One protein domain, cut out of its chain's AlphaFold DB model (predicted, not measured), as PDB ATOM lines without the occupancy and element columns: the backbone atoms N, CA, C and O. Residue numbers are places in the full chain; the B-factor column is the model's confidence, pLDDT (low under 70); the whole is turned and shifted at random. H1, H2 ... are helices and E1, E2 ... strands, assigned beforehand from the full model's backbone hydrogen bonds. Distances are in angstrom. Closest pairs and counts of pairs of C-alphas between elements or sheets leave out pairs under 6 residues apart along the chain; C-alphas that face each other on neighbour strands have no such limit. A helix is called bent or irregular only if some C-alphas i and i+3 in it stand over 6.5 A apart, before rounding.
ATOM      1  N   ILE A   3     -44.389 -29.406 236.452       85.50
ATOM      2  CA  ILE A   3     -43.088 -28.797 236.759       85.50
ATOM      3  C   ILE A   3     -42.503 -28.185 235.483       85.50
ATOM      4  O   ILE A   3     -42.250 -28.890 234.508       85.50
ATOM      5  N   ASN A   4     -42.252 -26.875 235.498       85.94
ATOM      6  CA  ASN A   4     -41.752 -26.135 234.336       85.94
ATOM      7  C   ASN A   4     -40.239 -25.887 234.408       85.94
ATOM      8  O   ASN A   4     -39.539 -25.896 233.390       85.94
ATOM      9  N   LYS A   5     -39.710 -25.652 235.614       88.81
ATOM     10  CA  LYS A   5     -38.293 -25.336 235.835       88.81
ATOM     11  C   LYS A   5     -37.894 -25.606 237.279       88.81
ATOM     12  O   LYS A   5     -38.667 -25.281 238.170       88.81
ATOM     13  N   ILE A   6     -36.680 -26.106 237.506       90.06
ATOM     14  CA  ILE A   6     -36.064 -26.203 238.838       90.06
ATOM     15  C   ILE A   6     -34.714 -25.479 238.813       90.06
ATOM     16  O   ILE A   6     -33.923 -25.663 237.887       90.06
ATOM     17  N   ILE A   7     -34.444 -24.668 239.830       90.19
ATOM     18  CA  ILE A   7     -33.142 -24.068 240.118       90.19
ATOM     19  C   ILE A   7     -32.761 -24.509 241.528       90.19
ATOM     20  O   ILE A   7     -33.462 -24.188 242.479       90.19
ATOM     21  N   ALA A   8     -31.665 -25.245 241.665       89.25
ATOM     22  CA  ALA A   8     -31.157 -25.701 242.950       89.25
ATOM     23  C   ALA A   8     -29.771 -25.103 243.201       89.25
ATOM     24  O   ALA A   8     -28.845 -25.346 242.429       89.25
ATOM     25  N   LYS A   9     -29.616 -24.335 244.274       88.44
ATOM     26  CA  LYS A   9     -28.346 -23.768 244.733       88.44
ATOM     27  C   LYS A   9     -27.839 -24.565 245.925       88.44
ATOM     28  O   LYS A   9     -28.617 -24.900 246.816       88.44
ATOM     29  N   ASN A  10     -26.541 -24.854 245.936       82.56
ATOM     30  CA  ASN A  10     -25.839 -25.523 247.038       82.56
ATOM     31  C   ASN A  10     -26.439 -26.889 247.437       82.56
ATOM     32  O   ASN A  10     -26.301 -27.337 248.572       82.56
ATOM     33  N   PHE A  11     -27.097 -27.566 246.493       83.50
ATOM     34  CA  PHE A  11     -27.698 -28.886 246.679       83.50
ATOM     35  C   PHE A  11     -26.673 -29.981 246.367       83.50
ATOM     36  O   PHE A  11     -26.275 -30.115 245.204       83.50
ATOM     37  N   ILE A  12     -26.249 -30.766 247.365       76.56
ATOM     38  CA  ILE A  12     -25.234 -31.852 247.312       76.56
ATOM     39  C   ILE A  12     -23.813 -31.389 246.945       76.56
ATOM     40  O   ILE A  12     -22.829 -31.966 247.389       76.56
ATOM     41  N   THR A  13     -23.671 -30.333 246.153       73.62
ATOM     42  CA  THR A  13     -22.398 -29.678 245.843       73.62
ATOM     43  C   THR A  13     -22.612 -28.164 245.819       73.62
ATOM     44  O   THR A  13     -23.712 -27.729 245.455       73.62
ATOM     45  N   PRO A  14     -21.596 -27.356 246.171       74.19
ATOM     46  CA  PRO A  14     -21.691 -25.902 246.136       74.19
ATOM     47  C   PRO A  14     -21.645 -25.425 244.680       74.19
ATOM     48  O   PRO A  14     -20.576 -25.337 244.086       74.19
ATOM     49  N   ASP A  15     -22.817 -25.205 244.084       79.19
ATOM     50  CA  ASP A  15     -23.008 -24.612 242.754       79.19
ATOM     51  C   ASP A  15     -24.506 -24.319 242.524       79.19
ATOM     52  O   ASP A  15     -25.356 -24.685 243.343       79.19
ATOM     53  N   THR A  16     -24.853 -23.707 241.391       84.44
ATOM     54  CA  THR A  16     -26.229 -23.590 240.896       84.44
ATOM     55  C   THR A  16     -26.503 -24.618 239.801       84.44
ATOM     56  O   THR A  16     -25.881 -24.620 238.743       84.44
ATOM     57  N   LYS A  17     -27.503 -25.472 240.021       85.00
ATOM     58  CA  LYS A  17     -28.007 -26.456 239.059       85.00
ATOM     59  C   LYS A  17     -29.342 -25.985 238.496       85.00
ATOM     60  O   LYS A  17     -30.259 -25.670 239.248       85.00
ATOM     61  N   GLU A  18     -29.470 -25.967 237.172       87.25
ATOM     62  CA  GLU A  18     -30.696 -25.554 236.480       87.25
ATOM     63  C   GLU A  18     -31.258 -26.706 235.636       87.25
ATOM     64  O   GLU A  18     -30.589 -27.236 234.745       87.25
ATOM     65  N   LEU A  19     -32.516 -27.073 235.889       85.06
ATOM     66  CA  LEU A  19     -33.282 -28.044 235.113       85.06
ATOM     67  C   LEU A  19     -34.433 -27.317 234.413       85.06
ATOM     68  O   LEU A  19     -35.305 -26.738 235.062       85.06
ATOM     69  N   LYS A  20     -34.440 -27.340 233.077       83.19
ATOM     70  CA  LYS A  20     -35.514 -26.765 232.254       83.19
ATOM     71  C   LYS A  20     -36.320 -27.875 231.605       83.19
ATOM     72  O   LYS A  20     -35.737 -28.785 231.011       83.19
ATOM     73  N   PHE A  21     -37.637 -27.756 231.662       82.31
ATOM     74  CA  PHE A  21     -38.555 -28.688 231.029       82.31
ATOM     75  C   PHE A  21     -39.144 -28.053 229.772       82.31
ATOM     76  O   PHE A  21     -39.294 -26.834 229.669       82.31
ATOM     77  N   ASN A  22     -39.404 -28.879 228.766       79.94
ATOM     78  CA  ASN A  22     -40.050 -28.453 227.540       79.94
ATOM     79  C   ASN A  22     -41.550 -28.269 227.800       79.94
ATOM     80  O   ASN A  22     -42.069 -28.604 228.864       79.94
ATOM     81  N   LYS A  23     -42.273 -27.783 226.791       74.38
ATOM     82  CA  LYS A  23     -43.728 -27.611 226.886       74.38
ATOM     83  C   LYS A  23     -44.488 -28.915 227.148       74.38
ATOM     84  O   LYS A  23     -45.636 -28.837 227.537       74.38
ATOM     85  N   ASN A  24     -43.879 -30.086 226.950       68.81
ATOM     86  CA  ASN A  24     -44.468 -31.395 227.236       68.81
ATOM     87  C   ASN A  24     -44.079 -31.937 228.628       68.81
ATOM     88  O   ASN A  24     -44.482 -33.049 228.971       68.81
ATOM     89  N   GLY A  25     -43.312 -31.182 229.425       66.88
ATOM     90  CA  GLY A  25     -42.753 -31.611 230.712       66.88
ATOM     91  C   GLY A  25     -41.496 -32.488 230.596       66.88
ATOM     92  O   GLY A  25     -40.989 -32.997 231.581       66.88
ATOM     93  N   GLU A  26     -40.929 -32.675 229.409       74.88
ATOM     94  CA  GLU A  26     -39.701 -33.462 229.243       74.88
ATOM     95  C   GLU A  26     -38.467 -32.572 229.443       74.88
ATOM     96  O   GLU A  26     -38.431 -31.425 228.995       74.88
ATOM     97  N   LEU A  27     -37.422 -33.085 230.092       76.12
ATOM     98  CA  LEU A  27     -36.201 -32.323 230.363       76.12
ATOM     99  C   LEU A  27     -35.498 -31.903 229.050       76.12
ATOM    100  O   LEU A  27     -35.102 -32.754 228.255       76.12
ATOM    101  N   LEU A  28     -35.301 -30.595 228.834       68.25
ATOM    102  CA  LEU A  28     -34.747 -30.029 227.589       68.25
ATOM    103  C   LEU A  28     -33.268 -30.381 227.363       68.25
ATOM    104  O   LEU A  28     -32.833 -30.558 226.227       68.25
ATOM    105  N   ASN A  29     -32.485 -30.518 228.435       60.84
ATOM    106  CA  ASN A  29     -31.053 -30.816 228.359       60.84
ATOM    107  C   ASN A  29     -30.790 -32.334 228.387       60.84
ATOM    108  O   ASN A  29     -30.162 -32.866 229.301       60.84
ATOM    109  N   ALA A  30     -31.220 -33.040 227.338       47.66
ATOM    110  CA  ALA A  30     -31.040 -34.489 227.157       47.66
ATOM    111  C   ALA A  30     -29.580 -34.947 226.884       47.66
ATOM    112  O   ALA A  30     -29.352 -36.065 226.421       47.66
ATOM    113  N   LYS A  31     -28.567 -34.118 227.193       42.94
ATOM    114  CA  LYS A  31     -27.169 -34.570 227.369       42.94
ATOM    115  C   LYS A  31     -26.892 -35.117 228.771       42.94
ATOM    116  O   LYS A  31     -25.834 -35.695 228.987       42.94
ATOM    117  N   VAL A  32     -27.871 -35.070 229.672       45.38
ATOM    118  CA  VAL A  32     -27.968 -36.011 230.796       45.38
ATOM    119  C   VAL A  32     -28.580 -37.309 230.247       45.38
ATOM    120  O   VAL A  32     -29.703 -37.694 230.566       45.38
ATOM    121  N   LYS A  33     -27.869 -37.971 229.319       33.72
ATOM    122  CA  LYS A  33     -28.137 -39.379 228.986       33.72
ATOM    123  C   LYS A  33     -28.143 -40.117 230.311       33.72
ATOM    124  O   LYS A  33     -27.113 -40.007 230.956       33.72
ATOM    125  N   LYS A  34     -29.236 -40.825 230.652       40.53
ATOM    126  CA  LYS A  34     -29.388 -42.127 231.367       40.53
ATOM    127  C   LYS A  34     -28.233 -42.675 232.243       40.53
ATOM    128  O   LYS A  34     -28.196 -43.857 232.552       40.53
ATOM    129  N   SER A  35     -27.312 -41.845 232.682       38.81
ATOM    130  CA  SER A  35     -26.543 -41.985 233.885       38.81
ATOM    131  C   SER A  35     -27.510 -41.500 234.941       38.81
ATOM    132  O   SER A  35     -27.948 -40.349 234.933       38.81
ATOM    133  N   LYS A  36     -27.945 -42.433 235.775       43.59
ATOM    134  CA  LYS A  36     -28.570 -42.156 237.055       43.59
ATOM    135  C   LYS A  36     -27.593 -41.311 237.888       43.59
ATOM    136  O   LYS A  36     -26.934 -41.834 238.775       43.59
ATOM    137  N   THR A  37     -27.433 -40.024 237.592       52.50
ATOM    138  CA  THR A  37     -26.871 -39.100 238.573       52.50
ATOM    139  C   THR A  37     -27.968 -38.881 239.597       52.50
ATOM    140  O   THR A  37     -28.921 -38.142 239.338       52.50
ATOM    141  N   ASP A  38     -27.823 -39.582 240.715       65.25
ATOM    142  CA  ASP A  38     -28.637 -39.571 241.934       65.25
ATOM    143  C   ASP A  38     -29.284 -38.195 242.222       65.25
ATOM    144  O   ASP A  38     -30.486 -38.075 242.432       65.25
ATOM    145  N   VAL A  39     -28.515 -37.122 242.031       73.38
ATOM    146  CA  VAL A  39     -28.897 -35.710 242.212       73.38
ATOM    147  C   VAL A  39     -30.192 -35.282 241.499       73.38
ATOM    148  O   VAL A  39     -31.019 -34.606 242.104       73.38
ATOM    149  N   VAL A  40     -30.388 -35.613 240.214       76.56
ATOM    150  CA  VAL A  40     -31.573 -35.138 239.457       76.56
ATOM    151  C   VAL A  40     -32.832 -35.868 239.914       76.56
ATOM    152  O   VAL A  40     -33.880 -35.246 240.086       76.56
ATOM    153  N   SER A  41     -32.719 -37.180 240.137       76.94
ATOM    154  CA  SER A  41     -33.801 -37.994 240.686       76.94
ATOM    155  C   SER A  41     -34.187 -37.515 242.082       76.94
ATOM    156  O   SER A  41     -35.369 -37.299 242.328       76.94
ATOM    157  N   GLN A  42     -33.202 -37.235 242.940       79.75
ATOM    158  CA  GLN A  42     -33.434 -36.685 244.273       79.75
ATOM    159  C   GLN A  42     -34.111 -35.310 244.231       79.75
ATOM    160  O   GLN A  42     -35.056 -35.085 244.978       79.75
ATOM    161  N   LEU A  43     -33.704 -34.396 243.337       84.06
ATOM    162  CA  LEU A  43     -34.373 -33.093 243.194       84.06
ATOM    163  C   LEU A  43     -35.848 -33.240 242.810       84.06
ATOM    164  O   LEU A  43     -36.701 -32.562 243.380       84.06
ATOM    165  N   LEU A  44     -36.155 -34.125 241.861       81.50
ATOM    166  CA  LEU A  44     -37.535 -34.394 241.459       81.50
ATOM    167  C   LEU A  44     -38.343 -35.022 242.597       81.50
ATOM    168  O   LEU A  44     -39.487 -34.638 242.816       81.50
ATOM    169  N   GLU A  45     -37.755 -35.960 243.331       82.12
ATOM    170  CA  GLU A  45     -38.387 -36.606 244.480       82.12
ATOM    171  C   GLU A  45     -38.709 -35.591 245.589       82.12
ATOM    172  O   GLU A  45     -39.837 -35.532 246.082       82.12
ATOM    173  N   ILE A  46     -37.744 -34.725 245.916       84.06
ATOM    174  CA  ILE A  46     -37.894 -33.639 246.887       84.06
ATOM    175  C   ILE A  46     -39.015 -32.698 246.462       84.06
ATOM    176  O   ILE A  46     -39.917 -32.457 247.257       84.06
ATOM    177  N   VAL A  47     -39.002 -32.192 245.225       84.94
ATOM    178  CA  VAL A  47     -40.043 -31.278 244.716       84.94
ATOM    179  C   VAL A  47     -41.426 -31.939 244.722       84.94
ATOM    180  O   VAL A  47     -42.420 -31.266 244.983       84.94
ATOM    181  N   ASN A  48     -41.492 -33.258 244.529       81.69
ATOM    182  CA  ASN A  48     -42.724 -34.046 244.596       81.69
ATOM    183  C   ASN A  48     -43.173 -34.401 246.026       81.69
ATOM    184  O   ASN A  48     -43.978 -35.309 246.219       81.69
ATOM    185  N   GLY A  49     -42.673 -33.699 247.043       77.75
ATOM    186  CA  GLY A  49     -43.169 -33.822 248.412       77.75
ATOM    187  C   GLY A  49     -42.347 -34.720 249.329       77.75
ATOM    188  O   GLY A  49     -42.604 -34.716 250.534       77.75
ATOM    189  N   ALA A  50     -41.325 -35.425 248.828       79.19
ATOM    190  CA  ALA A  50     -40.465 -36.243 249.689       79.19
ATOM    191  C   ALA A  50     -39.679 -35.403 250.708       79.19
ATOM    192  O   ALA A  50     -39.277 -35.914 251.752       79.19
ATOM    193  N   TRP A  51     -39.547 -34.091 250.467       79.38
ATOM    194  CA  TRP A  51     -39.025 -33.137 251.445       79.38
ATOM    195  C   TRP A  51     -39.704 -33.258 252.816       79.38
ATOM    196  O   TRP A  51     -39.034 -33.074 253.827       79.38
ATOM    197  N   TYR A  52     -40.999 -33.600 252.869       76.44
ATOM    198  CA  TYR A  52     -41.734 -33.742 254.126       76.44
ATOM    199  C   TYR A  52     -41.208 -34.914 254.961       76.44
ATOM    200  O   TYR A  52     -41.041 -34.780 256.171       76.44
ATOM    201  N   SER A  53     -40.874 -36.032 254.316       68.12
ATOM    202  CA  SER A  53     -40.239 -37.181 254.970       68.12
ATOM    203  C   SER A  53     -38.775 -36.906 255.322       68.12
ATOM    204  O   SER A  53     -38.269 -37.433 256.305       68.12
ATOM    205  N   TYR A  54     -38.103 -36.041 254.557       63.62
ATOM    206  CA  TYR A  54     -36.723 -35.621 254.818       63.62
ATOM    207  C   TYR A  54     -36.598 -34.453 255.797       63.62
ATOM    208  O   TYR A  54     -35.480 -34.018 256.063       63.62
ATOM    209  N   THR A  55     -37.702 -33.975 256.381       55.56
ATOM    210  CA  THR A  55     -37.671 -32.941 257.432       55.56
ATOM    211  C   THR A  55     -36.775 -33.322 258.616       55.56
ATOM    212  O   THR A  55     -36.283 -32.432 259.296       55.56
ATOM    213  N   ILE A  56     -36.536 -34.623 258.817       49.47
ATOM    214  CA  ILE A  56     -35.731 -35.201 259.900       49.47
ATOM    215  C   ILE A  56     -34.215 -35.094 259.612       49.47
ATOM    216  O   ILE A  56     -33.420 -35.035 260.542       49.47
ATOM    217  N   SER A  57     -33.790 -34.978 258.344       56.41
ATOM    218  CA  SER A  57     -32.399 -34.663 257.976       56.41
ATOM    219  C   SER A  57     -32.306 -34.188 256.519       56.41
ATOM    220  O   SER A  57     -32.200 -34.980 255.577       56.41
ATOM    221  N   PHE A  58     -32.333 -32.864 256.322       67.62
ATOM    222  CA  PHE A  58     -31.956 -32.246 255.042       67.62
ATOM    223  C   PHE A  58     -30.430 -32.160 254.865       67.62
ATOM    224  O   PHE A  58     -29.965 -31.825 253.776       67.62
ATOM    225  N   GLU A  59     -29.648 -32.511 255.894       62.62
ATOM    226  CA  GLU A  59     -28.176 -32.497 255.891       62.62
ATOM    227  C   GLU A  59     -27.584 -33.363 254.778       62.62
ATOM    228  O   GLU A  59     -26.601 -32.981 254.145       62.62
ATOM    229  N   LYS A  60     -28.241 -34.477 254.432       69.69
ATOM    230  CA  LYS A  60     -27.834 -35.315 253.292       69.69
ATOM    231  C   LYS A  60     -27.816 -34.569 251.953       69.69
ATOM    232  O   LYS A  60     -27.068 -34.929 251.048       69.69
ATOM    233  N   PHE A  61     -28.644 -33.535 251.821       71.31
ATOM    234  CA  PHE A  61     -28.721 -32.680 250.639       71.31
ATOM    235  C   PHE A  61     -27.941 -31.381 250.808       71.31
ATOM    236  O   PHE A  61     -27.694 -30.694 249.815       71.31
ATOM    237  N   TYR A  62     -27.549 -31.066 252.045       69.12
ATOM    238  CA  TYR A  62     -26.835 -29.864 252.434       69.12
ATOM    239  C   TYR A  62     -25.500 -30.210 253.105       69.12
ATOM    240  O   TYR A  62     -25.393 -30.205 254.330       69.12
ATOM    241  N   PRO A  63     -24.467 -30.558 252.320       57.00
ATOM    242  CA  PRO A  63     -23.224 -31.040 252.897       57.00
ATOM    243  C   PRO A  63     -22.509 -29.970 253.717       57.00
ATOM    244  O   PRO A  63     -22.692 -28.764 253.536       57.00
ATOM    245  N   LYS A  64     -21.607 -30.442 254.585       57.34
ATOM    246  CA  LYS A  64     -20.874 -29.671 255.605       57.34
ATOM    247  C   LYS A  64     -20.069 -28.464 255.085       57.34
ATOM    248  O   LYS A  64     -19.487 -27.749 255.893       57.34
ATOM    249  N   PHE A  65     -20.044 -28.170 253.783       56.47
ATOM    250  CA  PHE A  65     -19.438 -26.947 253.241       56.47
ATOM    251  C   PHE A  65     -20.164 -25.654 253.635       56.47
ATOM    252  O   PHE A  65     -19.541 -24.598 253.605       56.47
ATOM    253  N   ALA A  66     -21.410 -25.717 254.108       54.72
ATOM    254  CA  ALA A  66     -22.067 -24.568 254.736       54.72
ATOM    255  C   ALA A  66     -21.294 -24.013 255.955       54.72
ATOM    256  O   ALA A  66     -21.359 -22.822 256.247       54.72
ATOM    257  N   SER A  67     -20.480 -24.850 256.616       56.31
ATOM    258  CA  SER A  67     -19.568 -24.415 257.684       56.31
ATOM    259  C   SER A  67     -18.411 -23.530 257.193       56.31
ATOM    260  O   SER A  67     -17.817 -22.806 257.988       56.31
ATOM    261  N   LEU A  68     -18.101 -23.559 255.890       57.72
ATOM    262  CA  LEU A  68     -16.952 -22.872 255.294       57.72
ATOM    263  C   LEU A  68     -17.276 -21.436 254.844       57.72
ATOM    264  O   LEU A  68     -16.356 -20.649 254.631       57.72
ATOM    265  N   SER A  69     -18.554 -21.067 254.682       58.75
ATOM    266  CA  SER A  69     -18.955 -19.718 254.253       58.75
ATOM    267  C   SER A  69     -20.390 -19.365 254.655       58.75
ATOM    268  O   SER A  69     -21.309 -20.163 254.510       58.75
ATOM    269  N   LYS A  70     -20.598 -18.114 255.092       57.31
ATOM    270  CA  LYS A  70     -21.889 -17.595 255.586       57.31
ATOM    271  C   LYS A  70     -22.995 -17.476 254.522       57.31
ATOM    272  O   LYS A  70     -24.148 -17.312 254.896       57.31
ATOM    273  N   ASN A  71     -22.672 -17.558 253.227       64.06
ATOM    274  CA  ASN A  71     -23.623 -17.368 252.117       64.06
ATOM    275  C   ASN A  71     -23.855 -18.658 251.312       64.06
ATOM    276  O   ASN A  71     -23.844 -18.635 250.082       64.06
ATOM    277  N   MET A  72     -24.011 -19.793 251.995       71.19
ATOM    278  CA  MET A  72     -24.165 -21.092 251.335       71.19
ATOM    279  C   MET A  72     -25.539 -21.740 251.492       71.19
ATOM    280  O   MET A  72     -25.652 -22.885 251.086       71.19
ATOM    281  N   ASP A  73     -26.573 -21.032 251.972       77.88
ATOM    282  CA  ASP A  73     -27.940 -21.573 252.115       77.88
ATOM    283  C   ASP A  73     -28.352 -22.451 250.919       77.88
ATOM    284  O   ASP A  73     -28.190 -22.064 249.752       77.88
ATOM    285  N   LEU A  74     -28.887 -23.638 251.212       85.38
ATOM    286  CA  LEU A  74     -29.494 -24.486 250.193       85.38
ATOM    287  C   LEU A  74     -30.841 -23.893 249.813       85.38
ATOM    288  O   LEU A  74     -31.701 -23.641 250.659       85.38
ATOM    289  N   GLU A  75     -31.028 -23.701 248.516       90.38
ATOM    290  CA  GLU A  75     -32.251 -23.147 247.950       90.38
ATOM    291  C   GLU A  75     -32.670 -23.990 246.750       90.38
ATOM    292  O   GLU A  75     -31.876 -24.229 245.844       90.38
ATOM    293  N   ILE A  76     -33.916 -24.451 246.742       90.94
ATOM    294  CA  ILE A  76     -34.534 -25.132 245.608       90.94
ATOM    295  C   ILE A  76     -35.777 -24.335 245.232       90.94
ATOM    296  O   ILE A  76     -36.779 -24.358 245.945       90.94
ATOM    297  N   ASP A  77     -35.707 -23.660 244.094       92.44
ATOM    298  CA  ASP A  77     -36.810 -22.929 243.491       92.44
ATOM    299  C   ASP A  77     -37.382 -23.741 242.333       92.44
ATOM    300  O   ASP A  77     -36.671 -24.118 241.398       92.44
ATOM    301  N   CYS A  78     -38.682 -23.998 242.364       91.56
ATOM    302  CA  CYS A  78     -39.394 -24.733 241.337       91.56
ATOM    303  C   CYS A  78     -40.558 -23.898 240.799       91.56
ATOM    304  O   CYS A  78     -41.468 -23.520 241.537       91.56
ATOM    305  N   LEU A  79     -40.544 -23.632 239.495       91.19
ATOM    306  CA  LEU A  79     -41.682 -23.043 238.802       91.19
ATOM    307  C   LEU A  79     -42.678 -24.151 238.478       91.19
ATOM    308  O   LEU A  79     -42.366 -25.059 237.700       91.19
ATOM    309  N   ILE A  80     -43.882 -24.034 239.025       90.06
ATOM    310  CA  ILE A  80     -44.964 -24.987 238.805       90.06
ATOM    311  C   ILE A  80     -46.200 -24.295 238.240       90.06
ATOM    312  O   ILE A  80     -46.439 -23.111 238.480       90.06
ATOM    313  N   SER A  81     -47.004 -25.062 237.515       89.88
ATOM    314  CA  SER A  81     -48.323 -24.637 237.048       89.88
ATOM    315  C   SER A  81     -49.386 -25.659 237.431       89.88
ATOM    316  O   SER A  81     -49.156 -26.865 237.309       89.88
ATOM    317  N   LEU A  82     -50.537 -25.163 237.866       88.25
ATOM    318  CA  LEU A  82     -51.757 -25.910 238.149       88.25
ATOM    319  C   LEU A  82     -52.797 -25.604 237.062       88.25
ATOM    320  O   LEU A  82     -52.731 -24.564 236.410       88.25
ATOM    321  N   ASP A  83     -53.693 -26.547 236.799       85.81
ATOM    322  CA  ASP A  83     -54.805 -26.387 235.850       85.81
ATOM    323  C   ASP A  83     -56.065 -26.063 236.637       85.81
ATOM    324  O   ASP A  83     -56.055 -26.048 237.866       85.81
ATOM    325  N   ASP A  84     -57.155 -25.805 235.927       85.94
ATOM    326  CA  ASP A  84     -58.408 -25.388 236.540       85.94
ATOM    327  C   ASP A  84     -58.945 -26.430 237.537       85.94
ATOM    328  O   ASP A  84     -59.441 -26.056 238.600       85.94
ATOM    329  N   ILE A  85     -58.779 -27.730 237.255       83.81
ATOM    330  CA  ILE A  85     -59.232 -28.822 238.135       83.81
ATOM    331  C   ILE A  85     -58.358 -28.877 239.393       83.81
ATOM    332  O   ILE A  85     -58.856 -28.978 240.515       83.81
ATOM    333  N   GLU A  86     -57.042 -28.800 239.223       85.50
ATOM    334  CA  GLU A  86     -56.070 -28.801 240.316       85.50
ATOM    335  C   GLU A  86     -56.220 -27.561 241.206       85.50
ATOM    336  O   GLU A  86     -56.148 -27.668 242.432       85.50
ATOM    337  N   ILE A  87     -56.489 -26.396 240.610       88.50
ATOM    338  CA  ILE A  87     -56.796 -25.149 241.319       88.50
ATOM    339  C   ILE A  87     -58.107 -25.263 242.088       88.50
ATOM    340  O   ILE A  87     -58.178 -24.824 243.236       88.50
ATOM    341  N   GLU A  88     -59.140 -25.863 241.502       87.56
ATOM    342  CA  GLU A  88     -60.405 -26.090 242.195       87.56
ATOM    343  C   GLU A  88     -60.207 -26.990 243.423       87.56
ATOM    344  O   GLU A  88     -60.634 -26.639 244.527       87.56
ATOM    345  N   GLN A  89     -59.492 -28.107 243.268       85.31
ATOM    346  CA  GLN A  89     -59.157 -29.007 244.374       85.31
ATOM    347  C   GLN A  89     -58.346 -28.299 245.459       85.31
ATOM    348  O   GLN A  89     -58.646 -28.437 246.649       85.31
ATOM    349  N   PHE A  90     -57.357 -27.503 245.057       86.62
ATOM    350  CA  PHE A  90     -56.553 -26.716 245.978       86.62
ATOM    351  C   PHE A  90     -57.399 -25.713 246.760       86.62
ATOM    352  O   PHE A  90     -57.333 -25.654 247.988       86.62
ATOM    353  N   ASN A  91     -58.271 -24.981 246.071       88.81
ATOM    354  CA  ASN A  91     -59.170 -24.012 246.681       88.81
ATOM    355  C   ASN A  91     -60.208 -24.653 247.603       88.81
ATOM    356  O   ASN A  91     -60.572 -24.053 248.612       88.81
ATOM    357  N   ASN A  92     -60.670 -25.865 247.300       87.38
ATOM    358  CA  ASN A  92     -61.556 -26.611 248.188       87.38
ATOM    359  C   ASN A  92     -60.855 -26.965 249.506       87.38
ATOM    360  O   ASN A  92     -61.446 -26.793 250.575       87.38
ATOM    361  N   GLN A  93     -59.581 -27.366 249.452       85.88
ATOM    362  CA  GLN A  93     -58.779 -27.602 250.656       85.88
ATOM    363  C   GLN A  93     -58.529 -26.307 251.438       85.88
ATOM    364  O   GLN A  93     -58.788 -26.268 252.641       85.88
ATOM    365  N   LEU A  94     -58.144 -25.219 250.762       86.19
ATOM    366  CA  LEU A  94     -57.950 -23.913 251.405       86.19
ATOM    367  C   LEU A  94     -59.215 -23.437 252.129       86.19
ATOM    368  O   LEU A  94     -59.141 -23.029 253.287       86.19
ATOM    369  N   LYS A  95     -60.386 -23.546 251.486       86.25
ATOM    370  CA  LYS A  95     -61.677 -23.200 252.103       86.25
ATOM    371  C   LYS A  95     -61.964 -24.044 253.344       86.25
ATOM    372  O   LYS A  95     -62.455 -23.500 254.329       86.25
ATOM    373  N   SER A  96     -61.653 -25.343 253.311       83.56
ATOM    374  CA  SER A  96     -61.856 -26.237 254.461       83.56
ATOM    375  C   SER A  96     -61.001 -25.852 255.676       83.56
ATOM    376  O   SER A  96     -61.440 -26.027 256.809       83.56
ATOM    377  N   ASP A  97     -59.836 -25.244 255.439       78.56
ATOM    378  CA  ASP A  97     -58.956 -24.700 256.477       78.56
ATOM    379  C   ASP A  97     -59.258 -23.212 256.799       78.56
ATOM    380  O   ASP A  97     -58.512 -22.565 257.533       78.56
ATOM    381  N   GLY A  98     -60.347 -22.644 256.260       81.88
ATOM    382  CA  GLY A  98     -60.756 -21.253 256.499       81.88
ATOM    383  C   GLY A  98     -59.902 -20.199 255.781       81.88
ATOM    384  O   GLY A  98     -59.957 -19.014 256.116       81.88
ATOM    385  N   LEU A  99     -59.104 -20.608 254.794       84.19
ATOM    386  CA  LEU A  99     -58.240 -19.731 254.009       84.19
ATOM    387  C   LEU A  99     -58.950 -19.206 252.758       84.19
ATOM    388  O   LEU A  99     -59.881 -19.810 252.221       84.19
ATOM    389  N   LYS A 100     -58.498 -18.043 252.279       86.31
ATOM    390  CA  LYS A 100     -59.036 -17.443 251.054       86.31
ATOM    391  C   LYS A 100     -58.596 -18.255 249.827       86.31
ATOM    392  O   LYS A 100     -57.414 -18.593 249.750       86.31
ATOM    393  N   PRO A 101     -59.501 -18.503 248.863       88.00
ATOM    394  CA  PRO A 101     -59.144 -19.083 247.574       88.00
ATOM    395  C   PRO A 101     -58.101 -18.245 246.829       88.00
ATOM    396  O   PRO A 101     -58.032 -17.026 247.000       88.00
ATOM    397  N   ILE A 102     -57.328 -18.920 245.987       89.44
ATOM    398  CA  ILE A 102     -56.266 -18.382 245.142       89.44
ATOM    399  C   ILE A 102     -56.656 -18.605 243.676       89.44
ATOM    400  O   ILE A 102     -57.148 -19.672 243.312       89.44
ATOM    401  N   ASN A 103     -56.428 -17.598 242.840       88.38
ATOM    402  CA  ASN A 103     -56.707 -17.615 241.406       88.38
ATOM    403  C   ASN A 103     -55.442 -17.816 240.558       88.38
ATOM    404  O   ASN A 103     -55.553 -18.099 239.369       88.38
ATOM    405  N   SER A 104     -54.242 -17.627 241.123       90.44
ATOM    406  CA  SER A 104     -52.987 -17.875 240.406       90.44
ATOM    407  C   SER A 104     -52.901 -19.327 239.955       90.44
ATOM    408  O   SER A 104     -53.054 -20.234 240.765       90.44
ATOM    409  N   THR A 105     -52.612 -19.544 238.675       89.88
ATOM    410  CA  THR A 105     -52.355 -20.874 238.103       89.88
ATOM    411  C   THR A 105     -50.869 -21.214 238.116       89.88
ATOM    412  O   THR A 105     -50.498 -22.383 238.070       89.88
ATOM    413  N   GLU A 106     -50.000 -20.210 238.234       91.56
ATOM    414  CA  GLU A 106     -48.550 -20.377 238.307       91.56
ATOM    415  C   GLU A 106     -48.028 -20.055 239.704       91.56
ATOM    416  O   GLU A 106     -48.437 -19.078 240.338       91.56
ATOM    417  N   PHE A 107     -47.085 -20.861 240.182       91.44
ATOM    418  CA  PHE A 107     -46.503 -20.690 241.503       91.44
ATOM    419  C   PHE A 107     -44.995 -20.899 241.482       91.44
ATOM    420  O   PHE A 107     -44.466 -21.720 240.733       91.44
ATOM    421  N   MET A 108     -44.316 -20.187 242.376       91.75
ATOM    422  CA  MET A 108     -42.971 -20.532 242.804       91.75
ATOM    423  C   MET A 108     -43.078 -21.412 244.045       91.75
ATOM    424  O   MET A 108     -43.484 -20.948 245.114       91.75
ATOM    425  N   PHE A 109     -42.737 -22.684 243.891       90.56
ATOM    426  CA  PHE A 109     -42.539 -23.616 244.989       90.56
ATOM    427  C   PHE A 109     -41.081 -23.523 245.442       90.56
ATOM    428  O   PHE A 109     -40.176 -23.846 244.680       90.56
ATOM    429  N   GLN A 110     -40.854 -23.042 246.659       91.06
ATOM    430  CA  GLN A 110     -39.524 -22.752 247.187       91.06
ATOM    431  C   GLN A 110     -39.258 -23.604 248.425       91.06
ATOM    432  O   GLN A 110     -40.070 -23.620 249.349       91.06
ATOM    433  N   ILE A 111     -38.105 -24.266 248.463       89.62
ATOM    434  CA  ILE A 111     -37.540 -24.901 249.655       89.62
ATOM    435  C   ILE A 111     -36.248 -24.164 249.973       89.62
ATOM    436  O   ILE A 111     -35.330 -24.157 249.155       89.62
ATOM    437  N   LYS A 112     -36.161 -23.553 251.153       88.25
ATOM    438  CA  LYS A 112     -34.944 -22.874 251.596       88.25
ATOM    439  C   LYS A 112     -34.500 -23.379 252.957       88.25
ATOM    440  O   LYS A 112     -35.283 -23.368 253.899       88.25
ATOM    441  N   VAL A 113     -33.242 -23.787 253.049       82.06
ATOM    442  CA  VAL A 113     -32.612 -24.268 254.275       82.06
ATOM    443  C   VAL A 113     -31.608 -23.229 254.753       82.06
ATOM    444  O   VAL A 113     -30.716 -22.838 254.002       82.06
ATOM    445  N   TYR A 114     -31.759 -22.793 256.002       77.56
ATOM    446  CA  TYR A 114     -30.929 -21.749 256.606       77.56
ATOM    447  C   TYR A 114     -29.837 -22.358 257.490       77.56
ATOM    448  O   TYR A 114     -30.132 -23.142 258.393       77.56
ATOM    449  N   TRP A 115     -28.575 -21.992 257.262       68.31
ATOM    450  CA  TRP A 115     -27.462 -22.403 258.131       68.31
ATOM    451  C   TRP A 115     -27.403 -21.569 259.431       68.31
ATOM    452  O   TRP A 115     -27.714 -20.380 259.384       68.31
ATOM    453  N   PRO A 116     -26.978 -22.125 260.589       63.28
ATOM    454  CA  PRO A 116     -26.622 -23.521 260.892       63.28
ATOM    455  C   PRO A 116     -27.819 -24.393 261.270       63.28
ATOM    456  O   PRO A 116     -27.656 -25.485 261.796       63.28
ATOM    457  N   TYR A 117     -29.030 -23.899 261.044       69.44
ATOM    458  CA  TYR A 117     -30.230 -24.521 261.566       69.44
ATOM    459  C   TYR A 117     -30.749 -25.659 260.697       69.44
ATOM    460  O   TYR A 117     -31.687 -26.277 261.137       69.44
ATOM    461  N   VAL A 118     -30.221 -25.889 259.488       68.00
ATOM    462  CA  VAL A 118     -30.468 -27.013 258.547       68.00
ATOM    463  C   VAL A 118     -31.946 -27.433 258.326       68.00
ATOM    464  O   VAL A 118     -32.228 -28.534 257.853       68.00
ATOM    465  N   PHE A 119     -32.918 -26.581 258.664       72.25
ATOM    466  CA  PHE A 119     -34.346 -26.885 258.524       72.25
ATOM    467  C   PHE A 119     -34.904 -26.268 257.234       72.25
ATOM    468  O   PHE A 119     -34.610 -25.103 256.938       72.25
ATOM    469  N   PRO A 120     -35.721 -27.001 256.455       80.56
ATOM    470  CA  PRO A 120     -36.316 -26.466 255.239       80.56
ATOM    471  C   PRO A 120     -37.548 -25.611 255.555       80.56
ATOM    472  O   PRO A 120     -38.549 -26.115 256.049       80.56
ATOM    473  N   VAL A 121     -37.525 -24.330 255.195       86.31
ATOM    474  CA  VAL A 121     -38.732 -23.508 255.058       86.31
ATOM    475  C   VAL A 121     -39.296 -23.711 253.660       86.31
ATOM    476  O   VAL A 121     -38.679 -23.316 252.668       86.31
ATOM    477  N   VAL A 122     -40.488 -24.297 253.589       87.81
ATOM    478  CA  VAL A 122     -41.169 -24.594 252.326       87.81
ATOM    479  C   VAL A 122     -42.323 -23.635 252.090       87.81
ATOM    480  O   VAL A 122     -43.189 -23.445 252.947       87.81
ATOM    481  N   LYS A 123     -42.346 -23.025 250.906       89.62
ATOM    482  CA  LYS A 123     -43.318 -22.005 250.528       89.62
ATOM    483  C   LYS A 123     -43.887 -22.264 249.150       89.62
ATOM    484  O   LYS A 123     -43.201 -22.723 248.244       89.62
ATOM    485  N   LEU A 124     -45.132 -21.855 248.987       88.88
ATOM    486  CA  LEU A 124     -45.820 -21.785 247.720       88.88
ATOM    487  C   LEU A 124     -46.259 -20.339 247.486       88.88
ATOM    488  O   LEU A 124     -47.176 -19.833 248.137       88.88
ATOM    489  N   LYS A 125     -45.563 -19.658 246.580       90.81
ATOM    490  CA  LYS A 125     -45.787 -18.249 246.263       90.81
ATOM    491  C   LYS A 125     -46.562 -18.118 244.946       90.81
ATOM    492  O   LYS A 125     -46.017 -18.490 243.908       90.81
ATOM    493  N   PRO A 126     -47.785 -17.560 244.964       91.00
ATOM    494  CA  PRO A 126     -48.519 -17.207 243.750       91.00
ATOM    495  C   PRO A 126     -47.716 -16.226 242.886       91.00
ATOM    496  O   PRO A 126     -47.127 -15.278 243.415       91.00
ATOM    497  N   LEU A 127     -47.678 -16.444 241.570       89.81
ATOM    498  CA  LEU A 127     -46.931 -15.591 240.636       89.81
ATOM    499  C   LEU A 127     -47.826 -14.662 239.814       89.81
ATOM    500  O   LEU A 127     -47.398 -13.558 239.478       89.81
ATOM    501  N   THR A 128     -49.065 -15.064 239.532       83.12
ATOM    502  CA  THR A 128     -49.966 -14.310 238.651       83.12
ATOM    503  C   THR A 128     -50.523 -13.059 239.340       83.12
ATOM    504  O   THR A 128     -50.564 -11.983 238.744       83.12
ATOM    505  N   PHE A 129     -50.900 -13.157 240.620       83.94
ATOM    506  CA  PHE A 129     -51.542 -12.060 241.351       83.94
ATOM    507  C   PHE A 129     -50.757 -11.669 242.608       83.94
ATOM    508  O   PHE A 129     -50.804 -12.329 243.640       83.94
ATOM    509  N   LYS A 130     -50.087 -10.509 242.564       73.88
ATOM    510  CA  LYS A 130     -49.202 -10.016 243.644       73.88
ATOM    511  C   LYS A 130     -49.865  -9.839 245.020       73.88
ATOM    512  O   LYS A 130     -49.156  -9.752 246.016       73.88
ATOM    513  N   LYS A 131     -51.197  -9.714 245.080       80.88
ATOM    514  CA  LYS A 131     -51.954  -9.538 246.336       80.88
ATOM    515  C   LYS A 131     -52.312 -10.864 247.012       80.88
ATOM    516  O   LYS A 131     -52.784 -10.847 248.148       80.88
ATOM    517  N   GLU A 132     -52.134 -11.991 246.329       84.44
ATOM    518  CA  GLU A 132     -52.428 -13.302 246.898       84.44
ATOM    519  C   GLU A 132     -51.359 -13.698 247.914       84.44
ATOM    520  O   GLU A 132     -50.169 -13.413 247.760       84.44
ATOM    521  N   LYS A 133     -51.802 -14.324 249.006       83.94
ATOM    522  CA  LYS A 133     -50.904 -14.687 250.098       83.94
ATOM    523  C   LYS A 133     -50.021 -15.859 249.687       83.94
ATOM    524  O   LYS A 133     -50.497 -16.847 249.139       83.94
ATOM    525  N   THR A 134     -48.736 -15.753 250.017       87.69
ATOM    526  CA  THR A 134     -47.828 -16.904 250.009       87.69
ATOM    527  C   THR A 134     -48.277 -17.886 251.081       87.69
ATOM    528  O   THR A 134     -48.556 -17.482 252.211       87.69
ATOM    529  N   LEU A 135     -48.338 -19.161 250.723       87.31
ATOM    530  CA  LEU A 135     -48.658 -20.238 251.645       87.31
ATOM    531  C   LEU A 135     -47.359 -20.868 252.123       87.31
ATOM    532  O   LEU A 135     -46.494 -21.200 251.315       87.31
ATOM    533  N   VAL A 136     -47.213 -21.031 253.433       86.75
ATOM    534  CA  VAL A 136     -46.100 -21.789 254.010       86.75
ATOM    535  C   VAL A 136     -46.583 -23.204 254.281       86.75
ATOM    536  O   VAL A 136     -47.646 -23.390 254.870       86.75
ATOM    537  N   LEU A 137     -45.820 -24.197 253.832       84.00
ATOM    538  CA  LEU A 137     -46.183 -25.608 253.907       84.00
ATOM    539  C   LEU A 137     -45.388 -26.296 255.021       84.00
ATOM    540  O   LEU A 137     -44.159 -26.214 255.044       84.00
ATOM    541  N   GLY A 138     -46.077 -27.021 255.907       75.31
ATOM    542  CA  GLY A 138     -45.463 -27.875 256.929       75.31
ATOM    543  C   GLY A 138     -45.873 -27.510 258.357       75.31
ATOM    544  O   GLY A 138     -45.701 -26.387 258.799       75.31
ATOM    545  N   ASN A 139     -46.376 -28.483 259.116       65.38
ATOM    546  CA  ASN A 139     -46.795 -28.292 260.513       65.38
ATOM    547  C   ASN A 139     -45.626 -28.357 261.524       65.38
ATOM    548  O   ASN A 139     -45.779 -27.977 262.686       65.38
ATOM    549  N   HIS A 140     -44.450 -28.823 261.093       66.44
ATOM    550  CA  HIS A 140     -43.298 -29.058 261.958       66.44
ATOM    551  C   HIS A 140     -42.710 -27.762 262.542       66.44
ATOM    552  O   HIS A 140     -42.113 -27.817 263.615       66.44
ATOM    553  N   TYR A 141     -42.960 -26.594 261.931       68.12
ATOM    554  CA  TYR A 141     -42.473 -25.311 262.453       68.12
ATOM    555  C   TYR A 141     -43.072 -24.929 263.811       68.12
ATOM    556  O   TYR A 141     -42.430 -24.236 264.596       68.12
ATOM    557  N   ALA A 142     -44.276 -25.422 264.130       61.91
ATOM    558  CA  ALA A 142     -44.923 -25.178 265.421       61.91
ATOM    559  C   ALA A 142     -44.091 -25.705 266.605       61.91
ATOM    560  O   ALA A 142     -44.208 -25.200 267.722       61.91
ATOM    561  N   LYS A 143     -43.220 -26.695 266.362       61.28
ATOM    562  CA  LYS A 143     -42.302 -27.242 267.369       61.28
ATOM    563  C   LYS A 143     -41.259 -26.206 267.819       61.28
ATOM    564  O   LYS A 143     -40.878 -26.225 268.982       61.28
ATOM    565  N   PHE A 144     -40.876 -25.269 266.947       59.47
ATOM    566  CA  PHE A 144     -39.880 -24.219 267.216       59.47
ATOM    567  C   PHE A 144     -40.453 -22.981 267.926       59.47
ATOM    568  O   PHE A 144     -39.714 -22.113 268.387       59.47
ATOM    569  N   ILE A 145     -41.781 -22.891 268.021       55.56
ATOM    570  CA  ILE A 145     -42.492 -21.755 268.629       55.56
ATOM    571  C   ILE A 145     -42.732 -21.999 270.135       55.56
ATOM    572  O   ILE A 145     -43.158 -21.097 270.855       55.56
ATOM    573  N   LYS A 146     -42.423 -23.198 270.657       54.25
ATOM    574  CA  LYS A 146     -42.527 -23.491 272.094       54.25
ATOM    575  C   LYS A 146     -41.313 -22.925 272.852       54.25
ATOM    576  O   LYS A 146     -40.191 -23.326 272.554       54.25
ATOM    577  N   PRO A 147     -41.504 -22.026 273.832       51.72
ATOM    578  CA  PRO A 147     -40.398 -21.469 274.605       51.72
ATOM    579  C   PRO A 147     -39.789 -22.507 275.564       51.72
ATOM    580  O   PRO A 147     -40.521 -23.270 276.188       51.72
ATOM    581  N   ILE A 276     -31.439 -20.590 274.075       52.31
ATOM    582  CA  ILE A 276     -32.341 -19.426 273.958       52.31
ATOM    583  C   ILE A 276     -32.044 -18.606 272.689       52.31
ATOM    584  O   ILE A 276     -32.963 -18.148 272.013       52.31
ATOM    585  N   ASN A 277     -30.765 -18.495 272.325       57.66
ATOM    586  CA  ASN A 277     -30.318 -17.774 271.135       57.66
ATOM    587  C   ASN A 277     -30.724 -18.478 269.829       57.66
ATOM    588  O   ASN A 277     -31.214 -17.816 268.922       57.66
ATOM    589  N   ASN A 278     -30.598 -19.807 269.727       59.62
ATOM    590  CA  ASN A 278     -31.017 -20.534 268.524       59.62
ATOM    591  C   ASN A 278     -32.539 -20.551 268.379       59.62
ATOM    592  O   ASN A 278     -33.043 -20.354 267.279       59.62
ATOM    593  N   GLY A 279     -33.273 -20.746 269.479       62.59
ATOM    594  CA  GLY A 279     -34.734 -20.678 269.468       62.59
ATOM    595  C   GLY A 279     -35.237 -19.313 268.992       62.59
ATOM    596  O   GLY A 279     -36.117 -19.247 268.134       62.59
ATOM    597  N   TYR A 280     -34.632 -18.226 269.483       67.62
ATOM    598  CA  TYR A 280     -34.956 -16.866 269.049       67.62
ATOM    599  C   TYR A 280     -34.642 -16.629 267.566       67.62
ATOM    600  O   TYR A 280     -35.496 -16.127 266.837       67.62
ATOM    601  N   GLU A 281     -33.459 -17.023 267.089       71.50
ATOM    602  CA  GLU A 281     -33.082 -16.857 265.678       71.50
ATOM    603  C   GLU A 281     -33.959 -17.704 264.742       71.50
ATOM    604  O   GLU A 281     -34.396 -17.214 263.702       71.50
ATOM    605  N   ILE A 282     -34.316 -18.936 265.124       73.00
ATOM    606  CA  ILE A 282     -35.260 -19.762 264.353       73.00
ATOM    607  C   ILE A 282     -36.645 -19.104 264.327       73.00
ATOM    608  O   ILE A 282     -37.260 -19.022 263.266       73.00
ATOM    609  N   GLN A 283     -37.147 -18.591 265.454       73.62
ATOM    610  CA  GLN A 283     -38.434 -17.885 265.492       73.62
ATOM    611  C   GLN A 283     -38.423 -16.614 264.643       73.62
ATOM    612  O   GLN A 283     -39.388 -16.351 263.922       73.62
ATOM    613  N   LYS A 284     -37.325 -15.856 264.679       79.56
ATOM    614  CA  LYS A 284     -37.110 -14.692 263.822       79.56
ATOM    615  C   LYS A 284     -37.116 -15.089 262.348       79.56
ATOM    616  O   LYS A 284     -37.870 -14.497 261.581       79.56
ATOM    617  N   LEU A 285     -36.383 -16.138 261.967       78.75
ATOM    618  CA  LEU A 285     -36.403 -16.682 260.608       78.75
ATOM    619  C   LEU A 285     -37.820 -17.089 260.198       78.75
ATOM    620  O   LEU A 285     -38.277 -16.720 259.119       78.75
ATOM    621  N   LEU A 286     -38.556 -17.808 261.047       78.81
ATOM    622  CA  LEU A 286     -39.936 -18.199 260.756       78.81
ATOM    623  C   LEU A 286     -40.843 -16.977 260.569       78.81
ATOM    624  O   LEU A 286     -41.643 -16.955 259.634       78.81
ATOM    625  N   LEU A 287     -40.703 -15.945 261.403       80.44
ATOM    626  CA  LEU A 287     -41.474 -14.708 261.303       80.44
ATOM    627  C   LEU A 287     -41.156 -13.939 260.011       80.44
ATOM    628  O   LEU A 287     -42.074 -13.616 259.260       80.44
ATOM    629  N   GLU A 288     -39.875 -13.718 259.709       82.44
ATOM    630  CA  GLU A 288     -39.403 -13.076 258.469       82.44
ATOM    631  C   GLU A 288     -39.893 -13.819 257.217       82.44
ATOM    632  O   GLU A 288     -40.117 -13.230 256.158       82.44
ATOM    633  N   ASN A 289     -40.105 -15.128 257.343       78.38
ATOM    634  CA  ASN A 289     -40.587 -15.986 256.275       78.38
ATOM    635  C   ASN A 289     -42.116 -16.196 256.272       78.38
ATOM    636  O   ASN A 289     -42.596 -16.934 255.407       78.38
ATOM    637  N   ASN A 290     -42.875 -15.540 257.163       75.94
ATOM    638  CA  ASN A 290     -44.323 -15.714 257.373       75.94
ATOM    639  C   ASN A 290     -44.748 -17.166 257.685       75.94
ATOM    640  O   ASN A 290     -45.866 -17.576 257.380       75.94
ATOM    641  N   ALA A 291     -43.859 -17.949 258.294       74.25
ATOM    642  CA  ALA A 291     -44.027 -19.374 258.578       74.25
ATOM    643  C   ALA A 291     -44.689 -19.686 259.931       74.25
ATOM    644  O   ALA A 291     -44.896 -20.852 260.256       74.25
ATOM    645  N   ALA A 292     -45.059 -18.664 260.709       61.38
ATOM    646  CA  ALA A 292     -45.740 -18.834 261.995       61.38
ATOM    647  C   ALA A 292     -47.119 -19.520 261.874       61.38
ATOM    648  O   ALA A 292     -47.568 -20.168 262.815       61.38
ATOM    649  N   VAL A 293     -47.783 -19.391 260.719       67.25
ATOM    650  CA  VAL A 293     -49.054 -20.059 260.400       67.25
ATOM    651  C   VAL A 293     -48.858 -20.847 259.109       67.25
ATOM    652  O   VAL A 293     -49.050 -20.323 258.012       67.25
ATOM    653  N   ALA A 294     -48.414 -22.092 259.242       76.56
ATOM    654  CA  ALA A 294     -48.193 -22.985 258.114       76.56
ATOM    655  C   ALA A 294     -49.362 -23.959 257.939       76.56
ATOM    656  O   ALA A 294     -49.972 -24.404 258.913       76.56
ATOM    657  N   VAL A 295     -49.672 -24.291 256.686       80.56
ATOM    658  CA  VAL A 295     -50.711 -25.271 256.364       80.56
ATOM    659  C   VAL A 295     -50.176 -26.694 256.503       80.56
ATOM    660  O   VAL A 295     -49.001 -26.978 256.241       80.56
ATOM    661  N   ASP A 296     -51.052 -27.600 256.927       78.75
ATOM    662  CA  ASP A 296     -50.706 -28.989 257.211       78.75
ATOM    663  C   ASP A 296     -50.414 -29.763 255.918       78.75
ATOM    664  O   ASP A 296     -51.330 -30.215 255.233       78.75
ATOM    665  N   PHE A 297     -49.132 -29.909 255.566       77.00
ATOM    666  CA  PHE A 297     -48.705 -30.490 254.288       77.00
ATOM    667  C   PHE A 297     -49.369 -31.836 253.938       77.00
ATOM    668  O   PHE A 297     -49.807 -31.960 252.796       77.00
ATOM    669  N   PRO A 298     -49.537 -32.817 254.853       77.31
ATOM    670  CA  PRO A 298     -50.263 -34.056 254.566       77.31
ATOM    671  C   PRO A 298     -51.650 -33.865 253.937       77.31
ATOM    672  O   PRO A 298     -52.047 -34.677 253.100       77.31
ATOM    673  N   LYS A 299     -52.373 -32.786 254.273       75.31
ATOM    674  CA  LYS A 299     -53.667 -32.468 253.646       75.31
ATOM    675  C   LYS A 299     -53.518 -32.065 252.176       75.31
ATOM    676  O   LYS A 299     -54.350 -32.433 251.349       75.31
ATOM    677  N   TYR A 300     -52.430 -31.369 251.853       77.44
ATOM    678  CA  TYR A 300     -52.154 -30.806 250.531       77.44
ATOM    679  C   TYR A 300     -51.222 -31.675 249.673       77.44
ATOM    680  O   TYR A 300     -51.088 -31.430 248.477       77.44
ATOM    681  N   ALA A 301     -50.608 -32.721 250.238       74.00
ATOM    682  CA  ALA A 301     -49.588 -33.549 249.588       74.00
ATOM    683  C   ALA A 301     -50.025 -34.111 248.224       74.00
ATOM    684  O   ALA A 301     -49.226 -34.184 247.295       74.00
ATOM    685  N   LYS A 302     -51.315 -34.435 248.064       70.69
ATOM    686  CA  LYS A 302     -51.877 -34.937 246.797       70.69
ATOM    687  C   LYS A 302     -51.705 -33.961 245.627       70.69
ATOM    688  O   LYS A 302     -51.574 -34.411 244.495       70.69
ATOM    689  N   ILE A 303     -51.684 -32.660 245.904       69.75
ATOM    690  CA  ILE A 303     -51.529 -31.595 244.903       69.75
ATOM    691  C   ILE A 303     -50.059 -31.459 244.488       69.75
ATOM    692  O   ILE A 303     -49.762 -31.116 243.344       69.75
ATOM    693  N   PHE A 304     -49.139 -31.805 245.393       67.19
ATOM    694  CA  PHE A 304     -47.691 -31.722 245.193       67.19
ATOM    695  C   PHE A 304     -47.066 -32.973 244.573       67.19
ATOM    696  O   PHE A 304     -45.881 -32.954 244.254       67.19
ATOM    697  N   ASN A 305     -47.840 -34.031 244.320       68.38
ATOM    698  CA  ASN A 305     -47.396 -35.110 243.442       68.38
ATOM    699  C   ASN A 305     -47.363 -34.581 242.002       68.38
ATOM    700  O   ASN A 305     -48.349 -34.683 241.270       68.38
ATOM    701  N   GLY A 306     -46.246 -33.991 241.583       62.38
ATOM    702  CA  GLY A 306     -46.070 -33.453 240.240       62.38
ATOM    703  C   GLY A 306     -46.260 -34.528 239.175       62.38
ATOM    704  O   GLY A 306     -45.853 -35.680 239.339       62.38
ATOM    705  N   ALA A 307     -46.927 -34.167 238.085       58.03
ATOM    706  CA  ALA A 307     -46.811 -34.898 236.838       58.03
ATOM    707  C   ALA A 307     -45.493 -34.466 236.192       58.03
ATOM    708  O   ALA A 307     -45.241 -33.270 236.020       58.03
ATOM    709  N   ILE A 308     -44.649 -35.439 235.847       61.72
ATOM    710  CA  ILE A 308     -43.368 -35.159 235.197       61.72
ATOM    711  C   ILE A 308     -43.625 -34.770 233.740       61.72
ATOM    712  O   ILE A 308     -42.869 -33.998 233.183       61.72
ATOM    713  N   SER A 309     -44.720 -35.231 233.128       65.44
ATOM    714  CA  SER A 309     -45.084 -34.866 231.754       65.44
ATOM    715  C   SER A 309     -46.528 -34.394 231.614       65.44
ATOM    716  O   SER A 309     -47.411 -34.746 232.394       65.44
ATOM    717  N   LEU A 310     -46.795 -33.659 230.537       71.94
ATOM    718  CA  LEU A 310     -48.136 -33.202 230.174       71.94
ATOM    719  C   LEU A 310     -49.062 -34.372 229.800       71.94
ATOM    720  O   LEU A 310     -50.266 -34.305 230.026       71.94
ATOM    721  N   LYS A 311     -48.505 -35.477 229.282       74.56
ATOM    722  CA  LYS A 311     -49.249 -36.727 229.045       74.56
ATOM    723  C   LYS A 311     -49.714 -37.358 230.353       74.56
ATOM    724  O   LYS A 311     -50.868 -37.745 230.471       74.56
ATOM    725  N   GLU A 312     -48.816 -37.444 231.328       75.12
ATOM    726  CA  GLU A 312     -49.133 -37.970 232.655       75.12
ATOM    727  C   GLU A 312     -50.163 -37.088 233.369       75.12
ATOM    728  O   GLU A 312     -51.089 -37.608 233.986       75.12
ATOM    729  N   ARG A 313     -50.044 -35.764 233.227       77.88
ATOM    730  CA  ARG A 313     -51.029 -34.807 233.734       77.88
ATOM    731  C   ARG A 313     -52.420 -35.068 233.152       77.88
ATOM    732  O   ARG A 313     -53.340 -35.323 233.916       77.88
ATOM    733  N   LYS A 314     -52.539 -35.137 231.820       78.94
ATOM    734  CA  LYS A 314     -53.804 -35.455 231.130       78.94
ATOM    735  C   LYS A 314     -54.383 -36.807 231.546       78.94
ATOM    736  O   LYS A 314     -55.573 -36.922 231.801       78.94
ATOM    737  N   TYR A 315     -53.542 -37.830 231.680       80.00
ATOM    738  CA  TYR A 315     -53.984 -39.139 232.160       80.00
ATOM    739  C   TYR A 315     -54.560 -39.073 233.586       80.00
ATOM    740  O   TYR A 315     -55.573 -39.705 233.890       80.00
ATOM    741  N   ARG A 316     -53.942 -38.287 234.475       74.31
ATOM    742  CA  ARG A 316     -54.461 -38.065 235.831       74.31
ATOM    743  C   ARG A 316     -55.754 -37.250 235.819       74.31
ATOM    744  O   ARG A 316     -56.658 -37.600 236.570       74.31
ATOM    745  N   GLU A 317     -55.866 -36.233 234.965       74.19
ATOM    746  CA  GLU A 317     -57.116 -35.489 234.742       74.19
ATOM    747  C   GLU A 317     -58.247 -36.445 234.334       74.19
ATOM    748  O   GLU A 317     -59.304 -36.444 234.960       74.19
ATOM    749  N   GLU A 318     -58.006 -37.336 233.366       79.38
ATOM    750  CA  GLU A 318     -58.978 -38.351 232.937       79.38
ATOM    751  C   GLU A 318     -59.375 -39.298 234.078       79.38
ATOM    752  O   GLU A 318     -60.549 -39.639 234.227       79.38
ATOM    753  N   LEU A 319     -58.418 -39.735 234.906       77.88
ATOM    754  CA  LEU A 319     -58.704 -40.569 236.076       77.88
ATOM    755  C   LEU A 319     -59.531 -39.828 237.130       77.88
ATOM    756  O   LEU A 319     -60.430 -40.423 237.724       77.88
ATOM    757  N   ILE A 320     -59.233 -38.552 237.379       72.06
ATOM    758  CA  ILE A 320     -59.984 -37.708 238.314       72.06
ATOM    759  C   ILE A 320     -61.404 -37.504 237.791       72.06
ATOM    760  O   ILE A 320     -62.352 -37.731 238.534       72.06
ATOM    761  N   GLN A 321     -61.568 -37.163 236.513       74.00
ATOM    762  CA  GLN A 321     -62.883 -37.017 235.889       74.00
ATOM    763  C   GLN A 321     -63.681 -38.323 235.942       74.00
ATOM    764  O   GLN A 321     -64.850 -38.304 236.310       74.00
ATOM    765  N   LYS A 322     -63.049 -39.473 235.671       74.31
ATOM    766  CA  LYS A 322     -63.685 -40.791 235.835       74.31
ATOM    767  C   LYS A 322     -64.112 -41.053 237.279       74.31
ATOM    768  O   LYS A 322     -65.213 -41.545 237.485       74.31
TER     769      LYS A 322
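What this domain is: This is residues 3 to 147 and 276 to 322 of the 436 residues of an uncharacterized protein of Spiroplasma alleghenense (UniProt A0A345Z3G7). A twisted wall of six antiparallel strands, in the order E2 E1 E3 E4 E5 E6, has H1, H2 and H7 over one face, making two layers, helices on one face of a sheet. H4 and H8 lie beyond one end of the strands, H3 lies beyond the other, H5 and H6 pair at the E5 and E6 side, and residues 33 to 38 stick out. The printed part has 192 residues with eight named helices and six named strands, along the chain E1 E2 H1 H2 H3 E3 H4 E4 E5 E6 H5 H6 H7 H8, class mixed. It is compact, with a radius of gyration of the C-alphas of 17.2 A and spans of 53 by 46 by 28 A.

How they stand to each other: Start at E3, residues 74 to 81: its neighbours are E1, residues 3 to 9 (N 77 to O 7, 2.8 A), and E4, residues 106 to 114 (N 76 to O 111, 2.8 A). Edge strand E2, residues 16 to 20, forms a hairpin with E1; N 17 and O 8 are 2.8 A apart. E4, E5, residues 119 to 126, and edge strand E6, residues 135 to 137, form a meander, each the antiparallel neighbour of the one before: look at N 110 and O 123, 2.8 A, and N 135 and O 124, 2.9 A. H1, residues 38 to 47, runs across the strands at a height over the sheet of 9.9 A. On the same face H2, residues 50 to 56, lies over E5; the closest C-alphas are Thr 55 and Pro 120, 7.0 A. H7, residues 297 to 304, touches H4, residues 84 to 96, opposite ways at a shallow tilt of 9 degrees; closest C-alphas Glu 86 and Ile 303, 7.0 A. H8, residues 310 to 322, is close to H4 but not clearly touching: C-alphas Ile 85 and Glu 317, 7.8 A. H5, residues 139 to 145, touches H6, residues 276 to 288, at C-alphas Ile 145 and Gln 283, 6.4 A; both only graze the sheet. H3, residues 64 to 68, is not on the sheet. Every O i to N i+4 pair is within hydrogen-bond range in H1, H4, H6 and H8; H2 has 2 of 3, H3 0 of 1, H5 0 of 3 and H7 1 of 4, the last three with 2 of 2, 4 of 4 and 3 of 5 O i to N i+3 pairs.

Where its parts are: Find C-alpha 3 at (-43.088, -28.797, 236.759), where E1 begins. E4 runs 25.4 A from C-alpha 106 at (-48.550, -20.377, 238.307); E3 spans 23.0 A, E5 22.6 A and H4 18.3 A. H8 runs 18.2 A to C-alpha 322 at (-63.685, -40.791, 235.835). H7 is irregular, C-alphas 299 and 302 being 7.5 A apart, and H2 only just, C-alphas 53 and 56 being 7.0 A apart.

The domain as a whole: The C-alphas farthest apart are Ile 276 and Lys 322, 53.8 A. Residues 148 to 275 are not printed; C-alphas 147 and 276 are 8.3 A apart across the cut. E2 to H1 is a long link. Mean pLDDT of the printed part is 75.4; 58 residues are under 70, among them 28 to 38 and 62 to 71.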